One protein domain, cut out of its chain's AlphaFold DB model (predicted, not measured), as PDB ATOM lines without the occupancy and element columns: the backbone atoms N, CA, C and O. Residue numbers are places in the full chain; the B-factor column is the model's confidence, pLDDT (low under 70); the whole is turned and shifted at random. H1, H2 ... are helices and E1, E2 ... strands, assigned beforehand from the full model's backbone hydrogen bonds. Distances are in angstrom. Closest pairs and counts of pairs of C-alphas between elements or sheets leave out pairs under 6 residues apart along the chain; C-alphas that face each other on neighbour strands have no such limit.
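What this domain is: This is residues 1 to 190 of the 785 residues of the protein "PDZ domain-containing protein" of Anaerolineales bacterium (UniProt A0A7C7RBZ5). One strongly twisted sheet curls round into a small, flattened barrel that is nearly closed: E1 to E5, E7, E10 and E12 make its wall, and a gap is left between E10 and E12. E7 bends sharply, its first part turning away in a hairpin with E6, while H2 and the loop residues 97 to 113 lie outside the wall on the side of E2 and E5. The printed part has 190 residues, with two named helices and twelve named strands, H1 coming between E1 and E2 along the chain and H2 between E2 and E3; ten of the strands form a branched, mixed sheet in which E7 has three neighbours, E5, E6 and E10, and E8 and E9 are a separate antiparallel pair. The class is mostly strand, with under half of the residues in named elements. The whole is compact, with a radius of gyration of the C-alphas of 16.2 A and spans of 48 by 35 by 32 A.

How they stand to each other: E1, residues 3 to 9, has E4, residues 59 to 65, on one side, antiparallel, with N 4 and O 64 at 2.9 A. On its other side is E12, residues 187 to 190, parallel, with N 190 and O 5 at 2.8 A. H1, residues 14 to 17, is only just not on the sheet, with 4 pairs of C-alphas within 10 A. E2, residues 23 to 28, is antiparallel to E3, residues 47 to 54, with N 49 and O 24 at 2.7 A. On the other side of E2 is E5, residues 87 to 94, also antiparallel, with N 27 and O 91 at 2.8 A. H2, residues 30 to 34, only grazes the sheet with its residues 30 to 33; its O i to N i+4 pair is within hydrogen-bond range, and H1 is too short for such a pair. E3 and E4 are a hairpin, with N 52 and O 61 at 2.8 A. E7, residues 129 to 139, bends by 97 degrees at residue 132. On one side of it are E5, with N 90 and O 136 at 2.8 A, and E6, residues 120 to 123, its hairpin partner, with N 121 and O 132 at 2.9 A. On the other side is E10, residues 169 to 174, antiparallel, with N 137 and O 171 at 2.8 A. E8, residues 145 to 147, and E9, residues 163 to 165, form a hairpin, with N 146 and O 164 at 2.9 A. E10 and E11, residues 181 to 183, are another, with N 172 and O 183 at 2.9 A. The closest C-alphas of E10 and E12, Val 172 and Val 188, are 7.8 A apart.

Where its parts are: E1 begins at C-alpha 3 (4.922, 59.318, 74.033) and is 20.6 A long. E3 measures 22.6 A, E4 20.7 A, E5 23.1 A and E7 22.8 A. E12 ends at C-alpha 190 (-4.994, 55.711, 73.823).

The domain as a whole: The C-alphas farthest apart, those of Asp 56 and Lys 82, are 52.3 A apart. The printed part has no cut. The long links are H2 to E3, E4 to E5, E5 to E6 and E8 to E9. The mean pLDDT of the printed part is 94.7, and no printed residue is under 70.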
ATOM      1  N   MET A   1      11.033  61.385  69.869       75.31
ATOM      2  CA  MET A   1      10.532  60.538  70.962       75.31
ATOM      3  C   MET A   1       9.029  60.695  70.955       75.31
ATOM      4  O   MET A   1       8.575  61.834  70.992       75.31
ATOM      5  N   VAL A   2       8.309  59.600  70.743       92.06
ATOM      6  CA  VAL A   2       6.844  59.578  70.751       92.06
ATOM      7  C   VAL A   2       6.424  59.045  72.111       92.06
ATOM      8  O   VAL A   2       6.999  58.071  72.591       92.06
ATOM      9  N   LYS A   3       5.472  59.715  72.746       96.56
ATOM     10  CA  LYS A   3       4.922  59.318  74.033       96.56
ATOM     11  C   LYS A   3       3.478  58.894  73.842       96.56
ATOM     12  O   LYS A   3       2.690  59.607  73.229       96.56
ATOM     13  N   VAL A   4       3.137  57.748  74.397       97.81
ATOM     14  CA  VAL A   4       1.758  57.295  74.490       97.81
ATOM     15  C   VAL A   4       1.277  57.591  75.897       97.81
ATOM     16  O   VAL A   4       1.960  57.265  76.864       97.81
ATOM     17  N   ILE A   5       0.122  58.227  76.014       98.31
ATOM     18  CA  ILE A   5      -0.587  58.412  77.279       98.31
ATOM     19  C   ILE A   5      -1.960  57.775  77.156       98.31
ATOM     20  O   ILE A   5      -2.466  57.611  76.050       98.31
ATOM     21  N   GLY A   6      -2.589  57.432  78.268       97.50
ATOM     22  CA  GLY A   6      -3.939  56.914  78.169       97.50
ATOM     23  C   GLY A   6      -4.611  56.632  79.487       97.50
ATOM     24  O   GLY A   6      -4.050  56.828  80.572       97.50
ATOM     25  N   THR A   7      -5.849  56.178  79.358       97.81
ATOM     26  CA  THR A   7      -6.695  55.792  80.481       97.81
ATOM     27  C   THR A   7      -7.469  54.524  80.159       97.81
ATOM     28  O   THR A   7      -7.617  54.151  78.995       97.81
ATOM     29  N   PHE A   8      -7.968  53.867  81.195       97.62
ATOM     30  CA  PHE A   8      -8.947  52.801  81.059       97.62
ATOM     31  C   PHE A   8      -9.861  52.756  82.273       97.62
ATOM     32  O   PHE A   8      -9.543  53.292  83.338       97.62
ATOM     33  N   THR A   9     -10.998  52.108  82.085       97.00
ATOM     34  CA  THR A   9     -11.890  51.658  83.150       97.00
ATOM     35  C   THR A   9     -11.911  50.145  83.128       97.00
ATOM     36  O   THR A   9     -11.816  49.553  82.055       97.00
ATOM     37  N   TYR A  10     -12.066  49.545  84.292       95.69
ATOM     38  CA  TYR A  10     -12.308  48.120  84.436       95.69
ATOM     39  C   TYR A  10     -13.512  47.930  85.348       95.69
ATOM     40  O   TYR A  10     -13.917  48.853  86.046       95.69
ATOM     41  N   THR A  11     -14.106  46.753  85.319       94.88
ATOM     42  CA  THR A  11     -15.194  46.387  86.228       94.88
ATOM     43  C   THR A  11     -14.820  45.168  87.052       94.88
ATOM     44  O   THR A  11     -15.322  45.015  88.162       94.88
ATOM     45  N   ASN A  12     -13.916  44.327  86.543       89.06
ATOM     46  CA  ASN A  12     -13.408  43.158  87.239       89.06
ATOM     47  C   ASN A  12     -12.166  43.511  88.076       89.06
ATOM     48  O   ASN A  12     -11.160  43.993  87.555       89.06
ATOM     49  N   ASP A  13     -12.219  43.266  89.384       87.75
ATOM     50  CA  ASP A  13     -11.165  43.641  90.331       87.75
ATOM     51  C   ASP A  13      -9.938  42.716  90.306       87.75
ATOM     52  O   ASP A  13      -8.968  42.969  91.025       87.75
ATOM     53  N   ILE A  14      -9.924  41.700  89.434       86.62
ATOM     54  CA  ILE A  14      -8.834  40.732  89.276       86.62
ATOM     55  C   ILE A  14      -7.450  41.388  89.186       86.62
ATOM     56  O   ILE A  14      -6.490  40.913  89.798       86.62
ATOM     57  N   ILE A  15      -7.348  42.528  88.492       89.00
ATOM     58  CA  ILE A  15      -6.078  43.238  88.314       89.00
ATOM     59  C   ILE A  15      -5.551  43.856  89.610       89.00
ATOM     60  O   ILE A  15      -4.345  44.017  89.729       89.00
ATOM     61  N   THR A  16      -6.425  44.191  90.561       90.12
ATOM     62  CA  THR A  16      -6.078  44.744  91.885       90.12
ATOM     63  C   THR A  16      -6.052  43.697  92.989       90.12
ATOM     64  O   THR A  16      -5.513  43.954  94.062       90.12
ATOM     65  N   THR A  17      -6.644  42.537  92.730       88.94
ATOM     66  CA  THR A  17      -6.704  41.408  93.653       88.94
ATOM     67  C   THR A  17      -5.443  40.557  93.575       88.94
ATOM     68  O   THR A  17      -4.894  40.195  94.609       88.94
ATOM     69  N   TYR A  18      -4.992  40.219  92.362       90.69
ATOM     70  CA  TYR A  18      -3.926  39.230  92.166       90.69
ATOM     71  C   TYR A  18      -2.527  39.805  91.995       90.69
ATOM     72  O   TYR A  18      -1.526  39.122  92.225       90.69
ATOM     73  N   TYR A  19      -2.452  41.060  91.573       90.38
ATOM     74  CA  TYR A  19      -1.204  41.681  91.172       90.38
ATOM     75  C   TYR A  19      -0.918  42.884  92.055       90.38
ATOM     76  O   TYR A  19      -1.801  43.688  92.341       90.38
ATOM     77  N   VAL A  20       0.341  43.014  92.462       87.94
ATOM     78  CA  VAL A  20       0.834  44.141  93.271       87.94
ATOM     79  C   VAL A  20       1.771  45.057  92.480       87.94
ATOM     80  O   VAL A  20       1.937  46.232  92.809       87.94
ATOM     81  N   GLU A  21       2.369  44.534  91.409       88.00
ATOM     82  CA  GLU A  21       3.253  45.259  90.502       88.00
ATOM     83  C   GLU A  21       2.539  45.483  89.165       88.00
ATOM     84  O   GLU A  21       2.462  44.596  88.316       88.00
ATOM     85  N   HIS A  22       1.985  46.685  88.996       91.62
ATOM     86  CA  HIS A  22       1.212  47.057  87.813       91.62
ATOM     87  C   HIS A  22       2.067  47.825  86.804       91.62
ATOM     88  O   HIS A  22       2.664  48.853  87.138       91.62
ATOM     89  N   ALA A  23       2.034  47.394  85.548       94.25
ATOM     90  CA  ALA A  23       2.600  48.128  84.427       94.25
ATOM     91  C   ALA A  23       1.663  48.081  83.213       94.25
ATOM     92  O   ALA A  23       0.636  47.402  83.199       94.25
ATOM     93  N   VAL A  24       2.019  48.861  82.200       96.62
ATOM     94  CA  VAL A  24       1.550  48.654  80.827       96.62
ATOM     95  C   VAL A  24       2.758  48.326  79.965       96.62
ATOM     96  O   VAL A  24       3.869  48.733  80.301       96.62
ATOM     97  N   ALA A  25       2.561  47.654  78.841       96.44
ATOM     98  CA  ALA A  25       3.628  47.386  77.887       96.44
ATOM     99  C   ALA A  25       3.207  47.750  76.464       96.44
ATOM    100  O   ALA A  25       2.031  47.667  76.117       96.44
ATOM    101  N   LEU A  26       4.183  48.149  75.646       97.44
ATOM    102  CA  LEU A  26       4.118  47.989  74.197       97.44
ATOM    103  C   LEU A  26       4.358  46.507  73.892       97.44
ATOM    104  O   LEU A  26       5.417  45.985  74.243       97.44
ATOM    105  N   VAL A  27       3.379  45.861  73.270       97.19
ATOM    106  CA  VAL A  27       3.341  44.416  73.028       97.19
ATOM    107  C   VAL A  27       3.355  44.163  71.529       97.19
ATOM    108  O   VAL A  27       2.590  44.789  70.794       97.19
ATOM    109  N   ASP A  28       4.243  43.279  71.083       97.94
ATOM    110  CA  ASP A  28       4.389  42.890  69.680       97.94
ATOM    111  C   ASP A  28       3.152  42.114  69.203       97.94
ATOM    112  O   ASP A  28       2.725  41.154  69.841       97.94
ATOM    113  N   MET A  29       2.568  42.549  68.086       98.12
ATOM    114  CA  MET A  29       1.381  41.942  67.475       98.12
ATOM    115  C   MET A  29       1.747  40.917  66.394       98.12
ATOM    116  O   MET A  29       0.878  40.494  65.635       98.12
ATOM    117  N   TYR A  30       3.011  40.507  66.284       98.06
ATOM    118  CA  TYR A  30       3.433  39.537  65.275       98.06
ATOM    119  C   TYR A  30       2.674  38.208  65.357       98.06
ATOM    120  O   TYR A  30       2.220  37.725  64.323       98.06
ATOM    121  N   GLY A  31       2.447  37.676  66.566       97.19
ATOM    122  CA  GLY A  31       1.621  36.481  66.784       97.19
ATOM    123  C   GLY A  31       0.208  36.621  66.209       97.19
ATOM    124  O   GLY A  31      -0.287  35.700  65.562       97.19
ATOM    125  N   PHE A  32      -0.402  37.809  66.335       97.88
ATOM    126  CA  PHE A  32      -1.667  38.116  65.663       97.88
ATOM    127  C   PHE A  32      -1.502  38.061  64.148       97.88
ATOM    128  O   PHE A  32      -2.253  37.342  63.509       97.88
ATOM    129  N   ILE A  33      -0.516  38.753  63.565       97.81
ATOM    130  CA  ILE A  33      -0.304  38.821  62.103       97.81
ATOM    131  C   ILE A  33      -0.150  37.430  61.476       97.81
ATOM    132  O   ILE A  33      -0.737  37.164  60.433       97.81
ATOM    133  N   ILE A  34       0.575  36.519  62.130       96.50
ATOM    134  CA  ILE A  34       0.769  35.146  61.630       96.50
ATOM    135  C   ILE A  34      -0.308  34.153  62.095       96.50
ATOM    136  O   ILE A  34      -0.266  32.990  61.697       96.50
ATOM    137  N   ARG A  35      -1.266  34.606  62.917       95.69
ATOM    138  CA  ARG A  35      -2.367  33.820  63.503       95.69
ATOM    139  C   ARG A  35      -1.869  32.636  64.331       95.69
ATOM    140  O   ARG A  35      -2.417  31.538  64.275       95.69
ATOM    141  N   ASP A  36      -0.830  32.881  65.121       96.19
ATOM    142  CA  ASP A  36      -0.240  31.912  66.037       96.19
ATOM    143  C   ASP A  36      -0.486  32.347  67.487       96.19
ATOM    144  O   ASP A  36       0.164  33.253  68.014       96.19
ATOM    145  N   GLN A  37      -1.463  31.704  68.129       93.44
ATOM    146  CA  GLN A  37      -1.817  31.947  69.531       93.44
ATOM    147  C   GLN A  37      -0.801  31.345  70.516       93.44
ATOM    148  O   GLN A  37      -0.800  31.730  71.681       93.44
ATOM    149  N   GLU A  38       0.074  30.440  70.064       93.75
ATOM    150  CA  GLU A  38       1.160  29.861  70.865       93.75
ATOM    151  C   GLU A  38       2.498  30.586  70.640       93.75
ATOM    152  O   GLU A  38       3.520  30.203  71.215       93.75
ATOM    153  N   TRP A  39       2.518  31.652  69.831       95.94
ATOM    154  CA  TRP A  39       3.719  32.451  69.627       95.94
ATOM    155  C   TRP A  39       4.119  33.164  70.922       95.94
ATOM    156  O   TRP A  39       3.385  34.016  71.424       95.94
ATOM    157  N   GLU A  40       5.283  32.817  71.473       94.81
ATOM    158  CA  GLU A  40       5.808  33.430  72.695       94.81
ATOM    159  C   GLU A  40       6.279  34.863  72.421       94.81
ATOM    160  O   GLU A  40       7.148  35.097  71.576       94.81
ATOM    161  N   ILE A  41       5.729  35.821  73.168       94.88
ATOM    162  CA  ILE A  41       6.013  37.246  73.006       94.88
ATOM    163  C   ILE A  41       7.443  37.542  73.500       94.88
ATOM    164  O   ILE A  41       7.728  37.420  74.696       94.88
ATOM    165  N   PRO A  42       8.363  37.992  72.626       93.12
ATOM    166  CA  PRO A  42       9.762  38.184  72.976       93.12
ATOM    167  C   PRO A  42       9.966  39.273  74.022       93.12
ATOM    168  O   PRO A  42       9.518  40.409  73.852       93.12
ATOM    169  N   VAL A  43      10.797  38.983  75.023       92.38
ATOM    170  CA  VAL A  43      11.219  39.963  76.042       92.38
ATOM    171  C   VAL A  43      11.836  41.210  75.409       92.38
ATOM    172  O   VAL A  43      11.589  42.321  75.866       92.38
ATOM    173  N   THR A  44      12.612  41.050  74.333       92.38
ATOM    174  CA  THR A  44      13.264  42.167  73.627       92.38
ATOM    175  C   THR A  44      12.262  43.157  73.037       92.38
ATOM    176  O   THR A  44      12.548  44.349  72.985       92.38
ATOM    177  N   SER A  45      11.071  42.697  72.647       93.69
ATOM    178  CA  SER A  45      10.027  43.571  72.098       93.69
ATOM    179  C   SER A  45       9.222  44.333  73.159       93.69
ATOM    180  O   SER A  45       8.544  45.304  72.820       93.69
ATOM    181  N   GLN A  46       9.306  43.940  74.436       94.25
ATOM    182  CA  GLN A  46       8.515  44.538  75.509       94.25
ATOM    183  C   GLN A  46       9.068  45.919  75.892       94.25
ATOM    184  O   GLN A  46      10.192  46.053  76.384       94.25
ATOM    185  N   VAL A  47       8.254  46.968  75.739       96.12
ATOM    186  CA  VAL A  47       8.573  48.313  76.255       96.12
ATOM    187  C   VAL A  47       7.610  48.669  77.376       96.12
ATOM    188  O   VAL A  47       6.452  48.998  77.127       96.12
ATOM    189  N   LEU A  48       8.100  48.633  78.611       95.62
ATOM    190  CA  LEU A  48       7.290  48.898  79.795       95.62
ATOM    191  C   LEU A  48       7.008  50.393  79.968       95.62
ATOM    192  O   LEU A  48       7.871  51.251  79.771       95.62
ATOM    193  N   GLY A  49       5.792  50.690  80.402       96.00
ATOM    194  CA  GLY A  49       5.327  52.007  80.787       96.00
ATOM    195  C   GLY A  49       4.805  52.037  82.216       96.00
ATOM    196  O   GLY A  49       4.546  51.018  82.854       96.00
ATOM    197  N   TYR A  50       4.642  53.253  82.722       96.62
ATOM    198  CA  TYR A  50       4.112  53.484  84.055       96.62
ATOM    199  C   TYR A  50       2.589  53.379  84.049       96.62
ATOM    200  O   TYR A  50       1.930  53.999  83.212       96.62
ATOM    201  N   LEU A  51       2.040  52.683  85.043       96.44
ATOM    202  CA  LEU A  51       0.611  52.591  85.308       96.44
ATOM    203  C   LEU A  51       0.308  53.081  86.726       96.44
ATOM    204  O   LEU A  51       0.919  52.659  87.704       96.44
ATOM    205  N   LYS A  52      -0.678  53.967  86.837       96.62
ATOM    206  CA  LYS A  52      -1.304  54.347  88.100       96.62
ATOM    207  C   LYS A  52      -2.756  53.895  88.105       96.62
ATOM    208  O   LYS A  52      -3.551  54.411  87.315       96.62
ATOM    209  N   LEU A  53      -3.090  53.016  89.042       95.56
ATOM    210  CA  LEU A  53      -4.461  52.615  89.337       95.56
ATOM    211  C   LEU A  53      -5.105  53.536  90.383       95.56
ATOM    212  O   LEU A  53      -4.438  54.073  91.272       95.56
ATOM    213  N   ASP A  54      -6.414  53.714  90.254       95.44
ATOM    214  CA  ASP A  54      -7.326  54.321  91.222       95.44
ATOM    215  C   ASP A  54      -8.446  53.299  91.499       95.44
ATOM    216  O   ASP A  54      -9.482  53.343  90.825       95.44
ATOM    217  N   PRO A  55      -8.219  52.340  92.424       93.06
ATOM    218  CA  PRO A  55      -9.143  51.228  92.654       93.06
ATOM    219  C   PRO A  55     -10.535  51.674  93.099       93.06
ATOM    220  O   PRO A  55     -11.527  51.106  92.663       93.06
ATOM    221  N   ASP A  56     -10.621  52.762  93.869       93.50
ATOM    222  CA  ASP A  56     -11.892  53.334  94.335       93.50
ATOM    223  C   ASP A  56     -12.782  53.840  93.186       93.50
ATOM    224  O   ASP A  56     -13.979  54.067  93.371       93.50
ATOM    225  N   LYS A  57     -12.195  54.089  92.009       95.44
ATOM    226  CA  LYS A  57     -12.907  54.544  90.806       95.44
ATOM    227  C   LYS A  57     -12.867  53.538  89.665       95.44
ATOM    228  O   LYS A  57     -13.304  53.906  88.574       95.44
ATOM    229  N   GLU A  58     -12.286  52.362  89.900       96.06
ATOM    230  CA  GLU A  58     -12.100  51.299  88.912       96.06
ATOM    231  C   GLU A  58     -11.449  51.837  87.614       96.06
ATOM    232  O   GLU A  58     -11.901  51.611  86.489       96.06
ATOM    233  N   LYS A  59     -10.399  52.662  87.779       97.12
ATOM    234  CA  LYS A  59      -9.735  53.395  86.685       97.12
ATOM    235  C   LYS A  59      -8.223  53.260  86.703       97.12
ATOM    236  O   LYS A  59      -7.594  53.269  87.757       97.12
ATOM    237  N   GLY A  60      -7.634  53.258  85.512       97.31
ATOM    238  CA  GLY A  60      -6.195  53.332  85.296       97.31
ATOM    239  C   GLY A  60      -5.798  54.543  84.458       97.31
ATOM    240  O   GLY A  60      -6.530  54.983  83.573       97.31
ATOM    241  N   THR A  61      -4.615  55.086  84.734       98.25
ATOM    242  CA  THR A  61      -3.947  56.096  83.901       98.25
ATOM    243  C   THR A  61      -2.514  55.661  83.653       98.25
ATOM    244  O   THR A  61      -1.844  55.222  84.589       98.25
ATOM    245  N   PHE A  62      -2.030  55.778  82.422       98.25
ATOM    246  CA  PHE A  62      -0.718  55.251  82.061       98.25
ATOM    247  C   PHE A  62       0.039  56.144  81.083       98.25
ATOM    248  O   PHE A  62      -0.532  57.032  80.442       98.25
ATOM    249  N   PHE A  63       1.340  55.885  80.965       98.12
ATOM    250  CA  PHE A  63       2.133  56.356  79.839       98.12
ATOM    251  C   PHE A  63       3.239  55.365  79.461       98.12
ATOM    252  O   PHE A  63       3.820  54.721  80.331       98.12
ATOM    253  N   VAL A  64       3.567  55.309  78.170       97.88
ATOM    254  CA  VAL A  64       4.688  54.544  77.600       97.88
ATOM    255  C   VAL A  64       5.547  55.500  76.771       97.88
ATOM    256  O   VAL A  64       5.029  56.250  75.938       97.88
ATOM    257  N   GLU A  65       6.860  55.503  76.989       97.19
ATOM    258  CA  GLU A  65       7.802  56.231  76.131       97.19
ATOM    259  C   GLU A  65       8.327  55.285  75.052       97.19
ATOM    260  O   GLU A  65       8.988  54.295  75.358       97.19
ATOM    261  N   LEU A  66       8.027  55.575  73.783       96.94
ATOM    262  CA  LEU A  66       8.433  54.700  72.688       96.94
ATOM    263  C   LEU A  66       9.934  54.886  72.387       96.94
ATOM    264  O   LEU A  66      10.398  56.037  72.297       96.94
ATOM    265  N   PRO A  67      10.699  53.789  72.205       96.56
ATOM    266  CA  PRO A  67      12.115  53.860  71.851       96.56
ATOM    267  C   PRO A  67      12.299  54.532  70.485       96.56
ATOM    268  O   PRO A  67      11.349  54.743  69.748       96.56
ATOM    269  N   ALA A  68      13.519  54.920  70.109       94.75
ATOM    270  CA  ALA A  68      13.737  55.496  68.772       94.75
ATOM    271  C   ALA A  68      13.511  54.458  67.654       94.75
ATOM    272  O   ALA A  68      12.980  54.786  66.591       94.75
ATOM    273  N   GLN A  69      13.916  53.222  67.934       95.44
ATOM    274  CA  GLN A  69      13.728  52.041  67.113       95.44
ATOM    275  C   GLN A  69      13.266  50.916  68.053       95.44
ATOM    276  O   GLN A  69      13.981  50.642  69.018       95.44
ATOM    277  N   PRO A  70      12.077  50.333  67.836       96.94
ATOM    278  CA  PRO A  70      11.614  49.186  68.599       96.94
ATOM    279  C   PRO A  70      12.301  47.889  68.145       96.94
ATOM    280  O   PRO A  70      12.896  47.823  67.067       96.94
ATOM    281  N   GLU A  71      12.224  46.862  68.990       96.44
ATOM    282  CA  GLU A  71      12.785  45.524  68.748       96.44
ATOM    283  C   GLU A  71      11.676  44.470  68.562       96.44
ATOM    284  O   GLU A  71      11.808  43.329  69.003       96.44
ATOM    285  N   GLY A  72      10.562  44.866  67.933       96.69
ATOM    286  CA  GLY A  72       9.517  43.934  67.505       96.69
ATOM    287  C   GLY A  72       9.874  43.216  66.205       96.69
ATOM    288  O   GLY A  72      10.874  43.525  65.547       96.69
ATOM    289  N   HIS A  73       9.034  42.269  65.814       97.81
ATOM    290  CA  HIS A  73       9.184  41.551  64.559       97.81
ATOM    291  C   HIS A  73       8.639  42.367  63.397       97.81
ATOM    292  O   HIS A  73       7.598  43.017  63.485       97.81
ATOM    293  N   PHE A  74       9.374  42.333  62.290       97.44
ATOM    294  CA  PHE A  74       8.873  42.886  61.049       97.44
ATOM    295  C   PHE A  74       7.923  41.903  60.376       97.44
ATOM    296  O   PHE A  74       8.208  40.706  60.301       97.44
ATOM    297  N   ALA A  75       6.834  42.436  59.842       96.38
ATOM    298  CA  ALA A  75       5.870  41.708  59.048       96.38
ATOM    299  C   ALA A  75       5.552  42.473  57.765       96.38
ATOM    300  O   ALA A  75       5.359  43.693  57.786       96.38
ATOM    301  N   ASP A  76       5.477  41.732  56.663       94.88
ATOM    302  CA  ASP A  76       4.723  42.167  55.493       94.88
ATOM    303  C   ASP A  76       3.236  42.103  55.859       94.88
ATOM    304  O   ASP A  76       2.733  41.053  56.248       94.88
ATOM    305  N   VAL A  77       2.579  43.256  55.809       96.19
ATOM    306  CA  VAL A  77       1.166  43.437  56.168       96.19
ATOM    307  C   VAL A  77       0.355  44.024  55.018       96.19
ATOM    308  O   VAL A  77      -0.813  44.354  55.211       96.19
ATOM    309  N   ASP A  78       0.985  44.250  53.861       92.75
ATOM    310  CA  ASP A  78       0.313  44.789  52.682       92.75
ATOM    311  C   ASP A  78       0.104  43.745  51.578       92.75
ATOM    312  O   ASP A  78      -0.666  43.997  50.647       92.75
ATOM    313  N   HIS A  79       0.738  42.573  51.728       90.19
ATOM    314  CA  HIS A  79       0.546  41.367  50.921       90.19
ATOM    315  C   HIS A  79       0.652  41.643  49.413       90.19
ATOM    316  O   HIS A  79       0.025  40.981  48.579       90.19
ATOM    317  N   ASP A  80       1.477  42.618  49.027       88.00
ATOM    318  CA  ASP A  80       1.578  43.064  47.638       88.00
ATOM    319  C   ASP A  80       2.460  42.145  46.760       88.00
ATOM    320  O   ASP A  80       2.609  42.348  45.544       88.00
ATOM    321  N   GLY A  81       3.018  41.097  47.378       86.75
ATOM    322  CA  GLY A  81       3.863  40.080  46.765       86.75
ATOM    323  C   GLY A  81       5.295  40.540  46.484       86.75
ATOM    324  O   GLY A  81       6.019  39.842  45.761       86.75
ATOM    325  N   LYS A  82       5.716  41.703  46.995       88.25
ATOM    326  CA  LYS A  82       7.099  42.175  46.918       88.25
ATOM    327  C   LYS A  82       7.885  41.749  48.152       88.25
ATOM    328  O   LYS A  82       7.380  41.630  49.254       88.25
ATOM    329  N   GLU A  83       9.176  41.521  47.940       87.81
ATOM    330  CA  GLU A  83      10.105  41.267  49.036       87.81
ATOM    331  C   GLU A  83      10.568  42.609  49.612       87.81
ATOM    332  O   GLU A  83      11.338  43.336  48.976       87.81
ATOM    333  N   GLU A  84      10.096  42.936  50.811       90.06
ATOM    334  CA  GLU A  84      10.523  44.107  51.568       90.06
ATOM    335  C   GLU A  84      10.649  43.815  53.063       90.06
ATOM    336  O   GLU A  84      10.447  42.689  53.514       90.06
ATOM    337  N   THR A  85      11.100  44.811  53.830       94.50
ATOM    338  CA  THR A  85      11.354  44.597  55.262       94.50
ATOM    339  C   THR A  85      10.046  44.438  56.026       94.50
ATOM    340  O   THR A  85      10.014  43.656  56.965       94.50
ATOM    341  N   GLY A  86       8.988  45.143  55.631       96.69
ATOM    342  CA  GLY A  86       7.730  45.219  56.354       96.69
ATOM    343  C   GLY A  86       7.744  46.272  57.464       96.69
ATOM    344  O   GLY A  86       8.652  47.105  57.591       96.69
ATOM    345  N   VAL A  87       6.728  46.213  58.318       98.25
ATOM    346  CA  VAL A  87       6.567  47.078  59.493       98.25
ATOM    347  C   VAL A  87       6.583  46.259  60.778       98.25
ATOM    348  O   VAL A  87       6.306  45.067  60.764       98.25
ATOM    349  N   GLN A  88       6.871  46.906  61.902       98.50
ATOM    350  CA  GLN A  88       6.607  46.333  63.223       98.50
ATOM    351  C   GLN A  88       5.268  46.869  63.733       98.50
ATOM    352  O   GLN A  88       5.019  48.077  63.647       98.50
ATOM    353  N   VAL A  89       4.416  45.993  64.263       98.69
ATOM    354  CA  VAL A  89       3.063  46.335  64.721       98.69
ATOM    355  C   VAL A  89       2.927  45.992  66.193       98.69
ATOM    356  O   VAL A  89       3.324  44.917  66.626       98.69
ATOM    357  N   PHE A  90       2.339  46.902  66.958       98.62
ATOM    358  CA  PHE A  90       2.203  46.772  68.398       98.62
ATOM    359  C   PHE A  90       0.815  47.190  68.881       98.62
ATOM    360  O   PHE A  90       0.158  48.042  68.276       98.62
ATOM    361  N   ALA A  91       0.432  46.671  70.042       98.25
ATOM    362  CA  ALA A  91      -0.637  47.200  70.879       98.25
ATOM    363  C   ALA A  91      -0.058  47.668  72.221       98.25
ATOM    364  O   ALA A  91       1.031  47.255  72.618       98.25
ATOM    365  N   VAL A  92      -0.768  48.543  72.931       98.44
ATOM    366  CA  VAL A  92      -0.470  48.812  74.349       98.44
ATOM    367  C   VAL A  92      -1.433  48.002  75.195       98.44
ATOM    368  O   VAL A  92      -2.617  47.984  74.882       98.44
ATOM    369  N   SER A  93      -0.965  47.348  76.254       97.44
ATOM    370  CA  SER A  93      -1.835  46.560  77.133       97.44
ATOM    371  C   SER A  93      -1.410  46.628  78.598       97.44
ATOM    372  O   SER A  93      -0.260  46.961  78.897       97.44
ATOM    373  N   TYR A  94      -2.350  46.356  79.511       95.94
ATOM    374  CA  TYR A  94      -2.047  46.042  80.907       95.94
ATOM    375  C   TYR A  94      -1.101  44.842  80.975       95.94
ATOM    376  O   TYR A  94      -1.351  43.814  80.355       95.94
ATOM    377  N   TRP A  95      -0.009  44.986  81.718       93.62
ATOM    378  CA  TRP A  95       1.095  44.032  81.694       93.62
ATOM    379  C   TRP A  95       1.640  43.827  83.112       93.62
ATOM    380  O   TRP A  95       2.598  44.498  83.508       93.62
ATOM    381  N   PRO A  96       0.963  43.018  83.946       89.94
ATOM    382  CA  PRO A  96       1.399  42.775  85.312       89.94
ATOM    383  C   PRO A  96       2.643  41.883  85.358       89.94
ATOM    384  O   PRO A  96       2.948  41.175  84.406       89.94
ATOM    385  N   ASN A  97       3.323  41.892  86.501       82.19
ATOM    386  CA  ASN A  97       4.423  40.978  86.794       82.19
ATOM    387  C   ASN A  97       3.965  39.854  87.731       82.19
ATOM    388  O   ASN A  97       3.489  40.139  88.835       82.19
ATOM    389  N   LEU A  98       4.157  38.597  87.325       85.00
ATOM    390  CA  LEU A  98       3.796  37.432  88.131       85.00
ATOM    391  C   LEU A  98       4.973  36.864  88.936       85.00
ATOM    392  O   LEU A  98       4.790  36.490  90.093       85.00
ATOM    393  N   THR A  99       6.195  36.815  88.393       79.56
ATOM    394  CA  THR A  99       7.328  36.065  88.997       79.56
ATOM    395  C   THR A  99       8.435  36.942  89.600       79.56
ATOM    396  O   THR A  99       9.342  36.441  90.268       79.56
ATOM    397  N   GLY A 100       8.316  38.271  89.510       74.88
ATOM    398  CA  GLY A 100       9.147  39.245  90.232       74.88
ATOM    399  C   GLY A 100      10.249  39.894  89.389       74.88
ATOM    400  O   GLY A 100      11.011  40.713  89.908       74.88
ATOM    401  N   GLY A 101      10.349  39.560  88.099       82.25
ATOM    402  CA  GLY A 101      11.194  40.263  87.126       82.25
ATOM    403  C   GLY A 101      10.456  41.449  86.494       82.25
ATOM    404  O   GLY A 101       9.243  41.417  86.414       82.25
ATOM    405  N   PRO A 102      11.121  42.518  86.023       82.56
ATOM    406  CA  PRO A 102      10.400  43.659  85.451       82.56
ATOM    407  C   PRO A 102       9.644  43.322  84.154       82.56
ATOM    408  O   PRO A 102       8.712  44.036  83.812       82.56
ATOM    409  N   TYR A 103      10.050  42.266  83.445       89.00
ATOM    410  CA  TYR A 103       9.463  41.805  82.185       89.00
ATOM    411  C   TYR A 103       8.776  40.454  82.378       89.00
ATOM    412  O   TYR A 103       9.192  39.689  83.250       89.00
ATOM    413  N   SER A 104       7.823  40.130  81.505       88.38
ATOM    414  CA  SER A 104       7.256  38.781  81.395       88.38
ATOM    415  C   SER A 104       8.285  37.890  80.704       88.38
ATOM    416  O   SER A 104       8.515  38.015  79.498       88.38
ATOM    417  N   VAL A 105       9.006  37.096  81.499       87.62
ATOM    418  CA  VAL A 105      10.144  36.268  81.083       87.62
ATOM    419  C   VAL A 105      10.207  34.989  81.913       87.62
ATOM    420  O   VAL A 105       9.771  34.960  83.065       87.62
ATOM    421  N   GLY A 106      10.816  33.947  81.346       88.06
ATOM    422  CA  GLY A 106      11.125  32.710  82.055       88.06
ATOM    423  C   GLY A 106       9.857  31.939  82.392       88.06
ATOM    424  O   GLY A 106       9.263  31.338  81.502       88.06
ATOM    425  N   ASP A 107       9.446  31.980  83.658       89.94
ATOM    426  CA  ASP A 107       8.241  31.305  84.161       89.94
ATOM    427  C   ASP A 107       6.978  32.192  84.085       89.94
ATOM    428  O   ASP A 107       5.882  31.731  84.384       89.94
ATOM    429  N   ASP A 108       7.112  33.458  83.666       89.62
ATOM    430  CA  ASP A 108       6.007  34.402  83.413       89.62
ATOM    431  C   ASP A 108       5.886  34.688  81.909       89.62
ATOM    432  O   ASP A 108       6.194  35.783  81.438       89.62
ATOM    433  N   ARG A 109       5.570  33.660  81.117       88.06
ATOM    434  CA  ARG A 109       5.509  33.766  79.649       88.06
ATOM    435  C   ARG A 109       4.172  34.327  79.194       88.06
ATOM    436  O   ARG A 109       3.132  34.028  79.772       88.06
ATOM    437  N   SER A 110       4.196  35.074  78.098       90.75
ATOM    438  CA  SER A 110       2.992  35.568  77.428       90.75
ATOM    439  C   SER A 110       2.972  35.078  75.987       90.75
ATOM    440  O   SER A 110       4.010  35.073  75.325       90.75
ATOM    441  N   TYR A 111       1.797  34.685  75.505       93.00
ATOM    442  CA  TYR A 111       1.618  34.084  74.186       93.00
ATOM    443  C   TYR A 111       0.584  34.848  73.358       93.00
ATOM    444  O   TYR A 111      -0.276  35.540  73.908       93.00
ATOM    445  N   GLY A 112       0.672  34.721  72.035       94.81
ATOM    446  CA  GLY A 112      -0.285  35.296  71.097       94.81
ATOM    447  C   GLY A 112      -0.255  36.824  71.098       94.81
ATOM    448  O   GLY A 112       0.761  37.435  70.764       94.81
ATOM    449  N   TRP A 113      -1.389  37.448  71.420       95.69
ATOM    450  CA  TRP A 113      -1.559  38.902  71.442       95.69
ATOM    451  C   TRP A 113      -2.493  39.341  72.579       95.69
ATOM    452  O   TRP A 113      -3.339  38.565  73.026       95.69
ATOM    453  N   PRO A 114      -2.359  40.584  73.077       95.38
ATOM    454  CA  PRO A 114      -3.133  41.041  74.221       95.38
ATOM    455  C   PRO A 114      -4.602  41.276  73.857       95.38
ATOM    456  O   PRO A 114      -4.911  42.008  72.917       95.38
ATOM    457  N   VAL A 115      -5.499  40.716  74.671       93.62
ATOM    458  CA  VAL A 115      -6.960  40.849  74.513       93.62
ATOM    459  C   VAL A 115      -7.631  41.567  75.685       93.62
ATOM    460  O   VAL A 115      -8.698  42.143  75.519       93.62
ATOM    461  N   TYR A 116      -7.008  41.593  76.868       94.25
ATOM    462  CA  TYR A 116      -7.569  42.220  78.067       94.25
ATOM    463  C   TYR A 116      -6.875  43.549  78.371       94.25
ATOM    464  O   TYR A 116      -5.646  43.609  78.419       94.25
ATOM    465  N   LEU A 117      -7.657  44.617  78.580       96.81
ATOM    466  CA  LEU A 117      -7.141  45.979  78.766       96.81
ATOM    467  C   LEU A 117      -6.055  46.291  77.733       96.81
ATOM    468  O   LEU A 117      -4.930  46.657  78.076       96.81
ATOM    469  N   ALA A 118      -6.406  46.127  76.460       97.81
ATOM    470  CA  ALA A 118      -5.536  46.367  75.317       97.81
ATOM    471  C   ALA A 118      -6.005  47.589  74.517       97.81
ATOM    472  O   ALA A 118      -7.166  47.984  74.591       97.81
ATOM    473  N   SER A 119      -5.111  48.203  73.743       98.44
ATOM    474  CA  SER A 119      -5.450  49.334  72.873       98.44
ATOM    475  C   SER A 119      -6.275  48.925  71.654       98.44
ATOM    476  O   SER A 119      -6.772  49.797  70.947       98.44
ATOM    477  N   VAL A 120      -6.420  47.622  71.415       98.06
ATOM    478  CA  VAL A 120      -7.238  47.015  70.362       98.06
ATOM    479  C   VAL A 120      -8.555  46.488  70.931       98.06
ATOM    480  O   VAL A 120      -8.645  46.154  72.111       98.06
ATOM    481  N   LEU A 121      -9.574  46.411  70.077       97.06
ATOM    482  CA  LEU A 121     -10.818  45.691  70.336       97.06
ATOM    483  C   LEU A 121     -10.763  44.347  69.615       97.06
ATOM    484  O   LEU A 121     -10.401  44.316  68.438       97.06
ATOM    485  N   THR A 122     -11.155  43.268  70.291       95.25
ATOM    486  CA  THR A 122     -11.132  41.910  69.736       95.25
ATOM    487  C   THR A 122     -12.512  41.252  69.734       95.25
ATOM    488  O   THR A 122     -13.364  41.565  70.569       95.25
ATOM    489  N   ASP A 123     -12.741  40.351  68.779       93.38
ATOM    490  CA  ASP A 123     -13.935  39.504  68.697       93.38
ATOM    491  C   ASP A 123     -13.690  38.164  69.407       93.38
ATOM    492  O   ASP A 123     -13.120  37.229  68.844       93.38
ATOM    493  N   GLU A 124     -14.127  38.072  70.664       88.50
ATOM    494  CA  GLU A 124     -13.955  36.886  71.522       88.50
ATOM    495  C   GLU A 124     -14.697  35.645  70.988       88.50
ATOM    496  O   GLU A 124     -14.357  34.520  71.333       88.50
ATOM    497  N   GLU A 125     -15.684  35.834  70.105       88.56
ATOM    498  CA  GLU A 125     -16.429  34.749  69.447       88.56
ATOM    499  C   GLU A 125     -15.860  34.388  68.064       88.56
ATOM    500  O   GLU A 125     -16.457  33.596  67.333       88.56
ATOM    501  N   ASN A 126     -14.746  35.011  67.669       90.62
ATOM    502  CA  ASN A 126     -14.039  34.749  66.420       90.62
ATOM    503  C   ASN A 126     -12.524  34.810  66.651       90.62
ATOM    504  O   ASN A 126     -11.840  35.705  66.161       90.62
ATOM    505  N   HIS A 127     -12.014  33.873  67.453       90.31
ATOM    506  CA  HIS A 127     -10.580  33.670  67.695       90.31
ATOM    507  C   HIS A 127      -9.801  34.915  68.157       90.31
ATOM    508  O   HIS A 127      -8.592  34.990  67.948       90.31
ATOM    509  N   ASN A 128     -10.464  35.867  68.824       93.31
ATOM    510  CA  ASN A 128      -9.877  37.133  69.264       93.31
ATOM    511  C   ASN A 128      -9.330  38.004  68.117       93.31
ATOM    512  O   ASN A 128      -8.377  38.763  68.317       93.31
ATOM    513  N   GLU A 129      -9.939  37.919  66.930       95.81
ATOM    514  CA  GLU A 129      -9.621  38.777  65.784       95.81
ATOM    515  C   GLU A 129      -9.755  40.263  66.139       95.81
ATOM    516  O   GLU A 129     -10.697  40.666  66.827       95.81
ATOM    517  N   VAL A 130      -8.813  41.089  65.678       97.62
ATOM    518  CA  VAL A 130      -8.839  42.538  65.919       97.62
ATOM    519  C   VAL A 130      -9.918  43.174  65.048       97.62
ATOM    520  O   VAL A 130      -9.850  43.105  63.827       97.62
ATOM    521  N   ILE A 131     -10.878  43.849  65.678       96.81
ATOM    522  CA  ILE A 131     -12.045  44.470  65.024       96.81
ATOM    523  C   ILE A 131     -12.114  45.991  65.211       96.81
ATOM    524  O   ILE A 131     -13.064  46.635  64.767       96.81
ATOM    525  N   GLY A 132     -11.144  46.586  65.907       97.75
ATOM    526  CA  GLY A 132     -11.144  48.021  66.184       97.75
ATOM    527  C   GLY A 132     -10.060  48.459  67.165       97.75
ATOM    528  O   GLY A 132      -9.143  47.706  67.502       97.75
ATOM    529  N   GLY A 133     -10.179  49.692  67.648       97.94
ATOM    530  CA  GLY A 133      -9.207  50.325  68.531       97.94
ATOM    531  C   GLY A 133      -8.003  50.891  67.775       97.94
ATOM    532  O   GLY A 133      -8.122  51.420  66.669       97.94
ATOM    533  N   LYS A 134      -6.824  50.858  68.399       98.44
ATOM    534  CA  LYS A 134      -5.616  51.526  67.905       98.44
ATOM    535  C   LYS A 134      -4.393  50.619  67.961       98.44
ATOM    536  O   LYS A 134      -4.058  50.066  69.012       98.44
ATOM    537  N   LEU A 135      -3.681  50.572  66.839       98.56
ATOM    538  CA  LEU A 135      -2.373  49.936  66.693       98.56
ATOM    539  C   LEU A 135      -1.264  50.991  66.670       98.56
ATOM    540  O   LEU A 135      -1.455  52.116  66.203       98.56
ATOM    541  N   ILE A 136      -0.078  50.618  67.133       98.38
ATOM    542  CA  ILE A 136       1.148  51.404  66.988       98.38
ATOM    543  C   ILE A 136       2.017  50.704  65.954       98.38
ATOM    544  O   ILE A 136       2.417  49.564  66.146       98.38
ATOM    545  N   VAL A 137       2.338  51.397  64.868       98.50
ATOM    546  CA  VAL A 137       3.125  50.854  63.760       98.50
ATOM    547  C   VAL A 137       4.444  51.601  63.667       98.50
ATOM    548  O   VAL A 137       4.471  52.832  63.753       98.50
ATOM    549  N   TRP A 138       5.542  50.879  63.472       98.44
ATOM    550  CA  TRP A 138       6.846  51.451  63.166       98.44
ATOM    551  C   TRP A 138       7.329  50.955  61.803       98.44
ATOM    552  O   TRP A 138       7.491  49.754  61.596       98.44
ATOM    553  N   ALA A 139       7.573  51.889  60.884       98.19
ATOM    554  CA  ALA A 139       8.140  51.595  59.572       98.19
ATOM    555  C   ALA A 139       9.644  51.945  59.534       98.19
ATOM    556  O   ALA A 139      10.017  53.032  59.992       98.19
ATOM    557  N   PRO A 140      10.517  51.087  58.976       97.56
ATOM    558  CA  PRO A 140      11.951  51.361  58.873       97.56
ATOM    559  C   PRO A 140      12.269  52.484  57.877       97.56
ATOM    560  O   PRO A 140      13.224  53.241  58.068       97.56
ATOM    561  N   ASP A 141      11.448  52.618  56.839       96.31
ATOM    562  CA  ASP A 141      11.564  53.598  55.764       96.31
ATOM    563  C   ASP A 141      10.173  53.979  55.215       96.31
ATOM    564  O   ASP A 141       9.151  53.708  55.841       96.31
ATOM    565  N   ASP A 142      10.134  54.711  54.101       94.94
ATOM    566  CA  ASP A 142       8.917  55.146  53.409       94.94
ATOM    567  C   ASP A 142       8.536  54.250  52.216       94.94
ATOM    568  O   ASP A 142       7.743  54.673  51.371       94.94
ATOM    569  N   GLN A 143       9.109  53.043  52.126       94.94
ATOM    570  CA  GLN A 143       8.808  52.074  51.065       94.94
ATOM    571  C   GLN A 143       7.676  51.116  51.435       94.94
ATOM    572  O   GLN A 143       7.116  50.504  50.536       94.94
ATOM    573  N   GLN A 144       7.303  51.071  52.714       96.25
ATOM    574  CA  GLN A 144       6.301  50.156  53.252       96.25
ATOM    575  C   GLN A 144       4.871  50.661  53.011       96.25
ATOM    576  O   GLN A 144       4.637  51.877  52.938       96.25
ATOM    577  N   SER A 145       3.891  49.755  53.017       96.94
ATOM    578  CA  SER A 145       2.464  50.099  53.105       96.94
ATOM    579  C   SER A 145       1.799  49.504  54.349       96.94
ATOM    580  O   SER A 145       2.385  48.722  55.091       96.94
ATOM    581  N   PHE A 146       0.574  49.951  54.624       98.00
ATOM    582  CA  PHE A 146      -0.250  49.440  55.716       98.00
ATOM    583  C   PHE A 146      -1.737  49.447  55.317       98.00
ATOM    584  O   PHE A 146      -2.138  50.354  54.565       98.00
ATOM    585  N   PRO A 147      -2.559  48.510  55.832       98.06
ATOM    586  CA  PRO A 147      -4.003  48.494  55.617       98.06
ATOM    587  C   PRO A 147      -4.713  49.810  55.968       98.06
ATOM    588  O   PRO A 147      -4.304  50.576  56.844       98.06
ATOM    589  N   VAL A 148      -5.806  50.099  55.267       97.81
ATOM    590  CA  VAL A 148      -6.678  51.267  55.479       97.81
ATOM    591  C   VAL A 148      -8.140  50.888  55.727       97.81
ATOM    592  O   VAL A 148      -8.977  51.785  55.838       97.81
ATOM    593  N   GLY A 149      -8.429  49.591  55.803       97.62
ATOM    594  CA  GLY A 149      -9.717  48.964  56.102       97.62
ATOM    595  C   GLY A 149      -9.505  47.468  56.379       97.62
ATOM    596  O   GLY A 149      -8.371  47.019  56.260       97.62
ATOM    597  N   PHE A 150     -10.578  46.756  56.737       96.94
ATOM    598  CA  PHE A 150     -10.617  45.313  57.063       96.94
ATOM    599  C   PHE A 150     -11.008  44.420  55.862       96.94
ATOM    600  O   PHE A 150     -11.736  43.445  56.025       96.94
ATOM    601  N   GLY A 151     -10.696  44.848  54.639       95.44
ATOM    602  CA  GLY A 151     -11.127  44.118  53.441       95.44
ATOM    603  C   GLY A 151     -12.647  43.895  53.298       95.44
ATOM    604  O   GLY A 151     -13.479  44.577  53.906       95.44
ATOM    605  N   ASP A 152     -12.998  42.953  52.425       96.50
ATOM    606  CA  ASP A 152     -14.349  42.417  52.234       96.50
ATOM    607  C   ASP A 152     -14.653  41.276  53.230       96.50
ATOM    608  O   ASP A 152     -15.827  41.025  53.526       96.50
ATOM    609  N   ASP A 153     -13.630  40.567  53.723       95.56
ATOM    610  CA  ASP A 153     -13.772  39.467  54.685       95.56
ATOM    611  C   ASP A 153     -13.941  39.931  56.145       95.56
ATOM    612  O   ASP A 153     -14.440  39.169  56.979       95.56
ATOM    613  N   GLY A 154     -13.636  41.200  56.427       95.31
ATOM    614  CA  GLY A 154     -13.770  41.810  57.744       95.31
ATOM    615  C   GLY A 154     -12.621  41.483  58.699       95.31
ATOM    616  O   GLY A 154     -12.761  41.745  59.895       95.31
ATOM    617  N   LEU A 155     -11.522  40.912  58.205       96.75
ATOM    618  CA  LEU A 155     -10.319  40.589  58.964       96.75
ATOM    619  C   LEU A 155      -9.210  41.604  58.651       96.75
ATOM    620  O   LEU A 155      -9.279  42.341  57.678       96.75
ATOM    621  N   LEU A 156      -8.211  41.709  59.529       97.38
ATOM    622  CA  LEU A 156      -7.083  42.634  59.358       97.38
ATOM    623  C   LEU A 156      -5.792  41.865  59.124       97.38
ATOM    624  O   LEU A 156      -5.473  41.010  59.937       97.38
ATOM    625  N   PHE A 157      -4.975  42.267  58.159       96.88
ATOM    626  CA  PHE A 157      -3.802  41.551  57.646       96.88
ATOM    627  C   PHE A 157      -4.181  40.320  56.814       96.88
ATOM    628  O   PHE A 157      -3.613  39.238  56.970       96.88
ATOM    629  N   THR A 158      -5.160  40.499  55.930       95.62
ATOM    630  CA  THR A 158      -5.590  39.522  54.921       95.62
ATOM    631  C   THR A 158      -5.389  40.069  53.506       95.62
ATOM    632  O   THR A 158      -5.198  41.264  53.289       95.62
ATOM    633  N   ASP A 159      -5.370  39.173  52.511       95.06
ATOM    634  CA  ASP A 159      -5.005  39.497  51.119       95.06
ATOM    635  C   ASP A 159      -5.924  40.534  50.442       95.06
ATOM    636  O   ASP A 159      -5.575  41.091  49.398       95.06
ATOM    637  N   ASP A 160      -7.125  40.752  50.973       96.12
ATOM    638  CA  ASP A 160      -8.132  41.666  50.440       96.12
ATOM    639  C   ASP A 160      -8.120  43.055  51.093       96.12
ATOM    640  O   ASP A 160      -8.862  43.945  50.655       96.12
ATOM    641  N   ASP A 161      -7.250  43.281  52.077       97.00
ATOM    642  CA  ASP A 161      -7.127  44.572  52.731       97.00
ATOM    643  C   ASP A 161      -6.705  45.681  51.753       97.00
ATOM    644  O   ASP A 161      -5.695  45.582  51.048       97.00
ATOM    645  N   PRO A 162      -7.426  46.818  51.707       96.50
ATOM    646  CA  PRO A 162      -6.957  47.970  50.956       96.50
ATOM    647  C   PRO A 162      -5.753  48.582  51.677       96.50
ATOM    648  O   PRO A 162      -5.822  48.842  52.872       96.50
ATOM    649  N   VAL A 163      -4.678  48.911  50.959       96.94
ATOM    650  CA  VAL A 163      -3.425  49.418  51.561       96.94
ATOM    651  C   VAL A 163      -3.024  50.796  51.032       96.94
ATOM    652  O   VAL A 163      -3.411  51.215  49.935       96.94
ATOM    653  N   LYS A 164      -2.219  51.533  51.809       96.50
ATOM    654  CA  LYS A 164      -1.536  52.757  51.347       96.50
ATOM    655  C   LYS A 164      -0.116  52.869  51.920       96.50
ATOM    656  O   LYS A 164       0.115  52.355  53.013       96.50
ATOM    657  N   PRO A 165       0.795  53.621  51.268       96.69
ATOM    658  CA  PRO A 165       2.138  53.856  51.794       96.69
ATOM    659  C   PRO A 165       2.130  54.454  53.205       96.69
ATOM    660  O   PRO A 165       1.356  55.380  53.490       96.69
ATOM    661  N   ILE A 166       3.032  53.980  54.064       96.94
ATOM    662  CA  ILE A 166       3.227  54.469  55.430       96.94
ATOM    663  C   ILE A 166       4.610  55.135  55.565       96.94
ATOM    664  O   ILE A 166       5.610  54.583  55.115       96.94
ATOM    665  N   PRO A 167       4.725  56.348  56.146       96.31
ATOM    666  CA  PRO A 167       6.026  57.005  56.254       96.31
ATOM    667  C   PRO A 167       6.896  56.395  57.363       96.31
ATOM    668  O   PRO A 167       6.380  56.036  58.421       96.31
ATOM    669  N   ALA A 168       8.220  56.452  57.194       97.25
ATOM    670  CA  ALA A 168       9.211  55.991  58.172       97.25
ATOM    671  C   ALA A 168       8.954  56.476  59.616       97.25
ATOM    672  O   ALA A 168       8.593  57.638  59.847       97.25
ATOM    673  N   GLY A 169       9.213  55.618  60.602       97.56
ATOM    674  CA  GLY A 169       9.016  55.852  62.034       97.56
ATOM    675  C   GLY A 169       7.605  55.520  62.530       97.56
ATOM    676  O   GLY A 169       6.830  54.851  61.853       97.56
ATOM    677  N   TYR A 170       7.270  55.998  63.734       98.19
ATOM    678  CA  TYR A 170       5.992  55.681  64.375       98.19
ATOM    679  C   TYR A 170       4.785  56.344  63.713       98.19
ATOM    680  O   TYR A 170       4.786  57.549  63.437       98.19
ATOM    681  N   THR A 171       3.726  55.556  63.578       98.31
ATOM    682  CA  THR A 171       2.374  55.976  63.219       98.31
ATOM    683  C   THR A 171       1.388  55.217  64.101       98.31
ATOM    684  O   THR A 171       1.453  53.996  64.184       98.31
ATOM    685  N   VAL A 172       0.470  55.923  64.761       98.25
ATOM    686  CA  VAL A 172      -0.668  55.281  65.435       98.25
ATOM    687  C   VAL A 172      -1.796  55.154  64.420       98.25
ATOM    688  O   VAL A 172      -2.181  56.157  63.815       98.25
ATOM    689  N   VAL A 173      -2.291  53.939  64.204       98.44
ATOM    690  CA  VAL A 173      -3.370  53.651  63.257       98.44
ATOM    691  C   VAL A 173      -4.661  53.440  64.036       98.44
ATOM    692  O   VAL A 173      -4.730  52.586  64.913       98.44
ATOM    693  N   ASP A 174      -5.656  54.266  63.736       98.31
ATOM    694  CA  ASP A 174      -6.989  54.232  64.324       98.31
ATOM    695  C   ASP A 174      -7.922  53.393  63.454       98.31
ATOM    696  O   ASP A 174      -8.315  53.833  62.366       98.31
ATOM    697  N   LEU A 175      -8.234  52.193  63.938       98.44
ATOM    698  CA  LEU A 175      -9.041  51.199  63.240       98.44
ATOM    699  C   LEU A 175     -10.545  51.518  63.305       98.44
ATOM    700  O   LEU A 175     -11.320  51.000  62.511       98.44
ATOM    701  N   ASP A 176     -10.958  52.431  64.191       97.56
ATOM    702  CA  ASP A 176     -12.362  52.833  64.363       97.56
ATOM    703  C   ASP A 176     -12.835  53.867  63.315       97.56
ATOM    704  O   ASP A 176     -13.921  54.441  63.434       97.56
ATOM    705  N   GLN A 177     -12.001  54.192  62.322       97.38
ATOM    706  CA  GLN A 177     -12.282  55.185  61.279       97.38
ATOM    707  C   GLN A 177     -12.321  54.525  59.901       97.38
ATOM    708  O   GLN A 177     -11.523  53.641  59.622       97.38
ATOM    709  N   GLU A 178     -13.187  54.998  59.003       94.44
ATOM    710  CA  GLU A 178     -13.276  54.474  57.635       94.44
ATOM    711  C   GLU A 178     -12.988  55.585  56.601       94.44
ATOM    712  O   GLU A 178     -13.782  56.527  56.471       94.44
ATOM    713  N   PRO A 179     -11.857  55.527  55.863       96.50
ATOM    714  CA  PRO A 179     -10.722  54.604  56.039       96.50
ATOM    715  C   PRO A 179      -9.947  54.869  57.344       96.50
ATOM    716  O   PRO A 179     -10.051  55.964  57.907       96.50
ATOM    717  N   PHE A 180      -9.104  53.919  57.771       98.44
ATOM    718  CA  PHE A 180      -8.311  54.035  59.003       98.44
ATOM    719  C   PHE A 180      -7.522  55.352  59.062       98.44
ATOM    720  O   PHE A 180      -6.909  55.797  58.072       98.44
ATOM    721  N   ALA A 181      -7.489  55.981  60.242       98.06
ATOM    722  CA  ALA A 181      -6.785  57.246  60.438       98.06
ATOM    723  C   ALA A 181      -5.334  57.021  60.884       98.06
ATOM    724  O   ALA A 181      -5.049  56.210  61.754       98.06
ATOM    725  N   PHE A 182      -4.396  57.757  60.279       98.06
ATOM    726  CA  PHE A 182      -2.957  57.605  60.514       98.06
ATOM    727  C   PHE A 182      -2.459  58.829  61.287       98.06
ATOM    728  O   PHE A 182      -2.388  59.938  60.746       98.06
ATOM    729  N   ILE A 183      -2.140  58.643  62.564       97.56
ATOM    730  CA  ILE A 183      -1.854  59.708  63.526       97.56
ATOM    731  C   ILE A 183      -0.349  59.750  63.806       97.56
ATOM    732  O   ILE A 183       0.257  58.773  64.242       97.56
ATOM    733  N   ARG A 184       0.265  60.917  63.580       96.06
ATOM    734  CA  ARG A 184       1.695  61.166  63.824       96.06
ATOM    735  C   ARG A 184       1.876  62.412  64.676       96.06
ATOM    736  O   ARG A 184       2.110  63.506  64.160       96.06
ATOM    737  N   GLN A 185       1.732  62.247  65.984       95.62
ATOM    738  CA  GLN A 185       1.905  63.314  66.967       95.62
ATOM    739  C   GLN A 185       2.993  62.923  67.981       95.62
ATOM    740  O   GLN A 185       3.216  61.734  68.199       95.62
ATOM    741  N   PRO A 186       3.702  63.892  68.591       93.38
ATOM    742  CA  PRO A 186       4.704  63.596  69.619       93.38
ATOM    743  C   PRO A 186       4.116  62.948  70.875       93.38
ATOM    744  O   PRO A 186       4.816  62.202  71.552       93.38
ATOM    745  N   GLU A 187       2.855  63.245  71.179       97.38
ATOM    746  CA  GLU A 187       2.080  62.630  72.250       97.38
ATOM    747  C   GLU A 187       0.753  62.154  71.654       97.38
ATOM    748  O   GLU A 187       0.117  62.912  70.918       97.38
ATOM    749  N   VAL A 188       0.373  60.904  71.915       96.38
ATOM    750  CA  VAL A 188      -0.879  60.307  71.429       96.38
ATOM    751  C   VAL A 188      -1.626  59.696  72.606       96.38
ATOM    752  O   VAL A 188      -1.027  59.021  73.442       96.38
ATOM    753  N   GLU A 189      -2.932  59.941  72.659       96.94
ATOM    754  CA  GLU A 189      -3.822  59.369  73.664       96.94
ATOM    755  C   GLU A 189      -4.415  58.040  73.175       96.94
ATOM    756  O   GLU A 189      -4.919  57.958  72.052       96.94
ATOM    757  N   LEU A 190      -4.359  57.013  74.024       96.94
ATOM    758  CA  LEU A 190      -4.994  55.711  73.823       96.94
ATOM    759  C   LEU A 190      -5.985  55.403  74.952       96.94
ATOM    760  O   LEU A 190      -5.833  55.849  76.093       96.94
TER     761      LEU A 190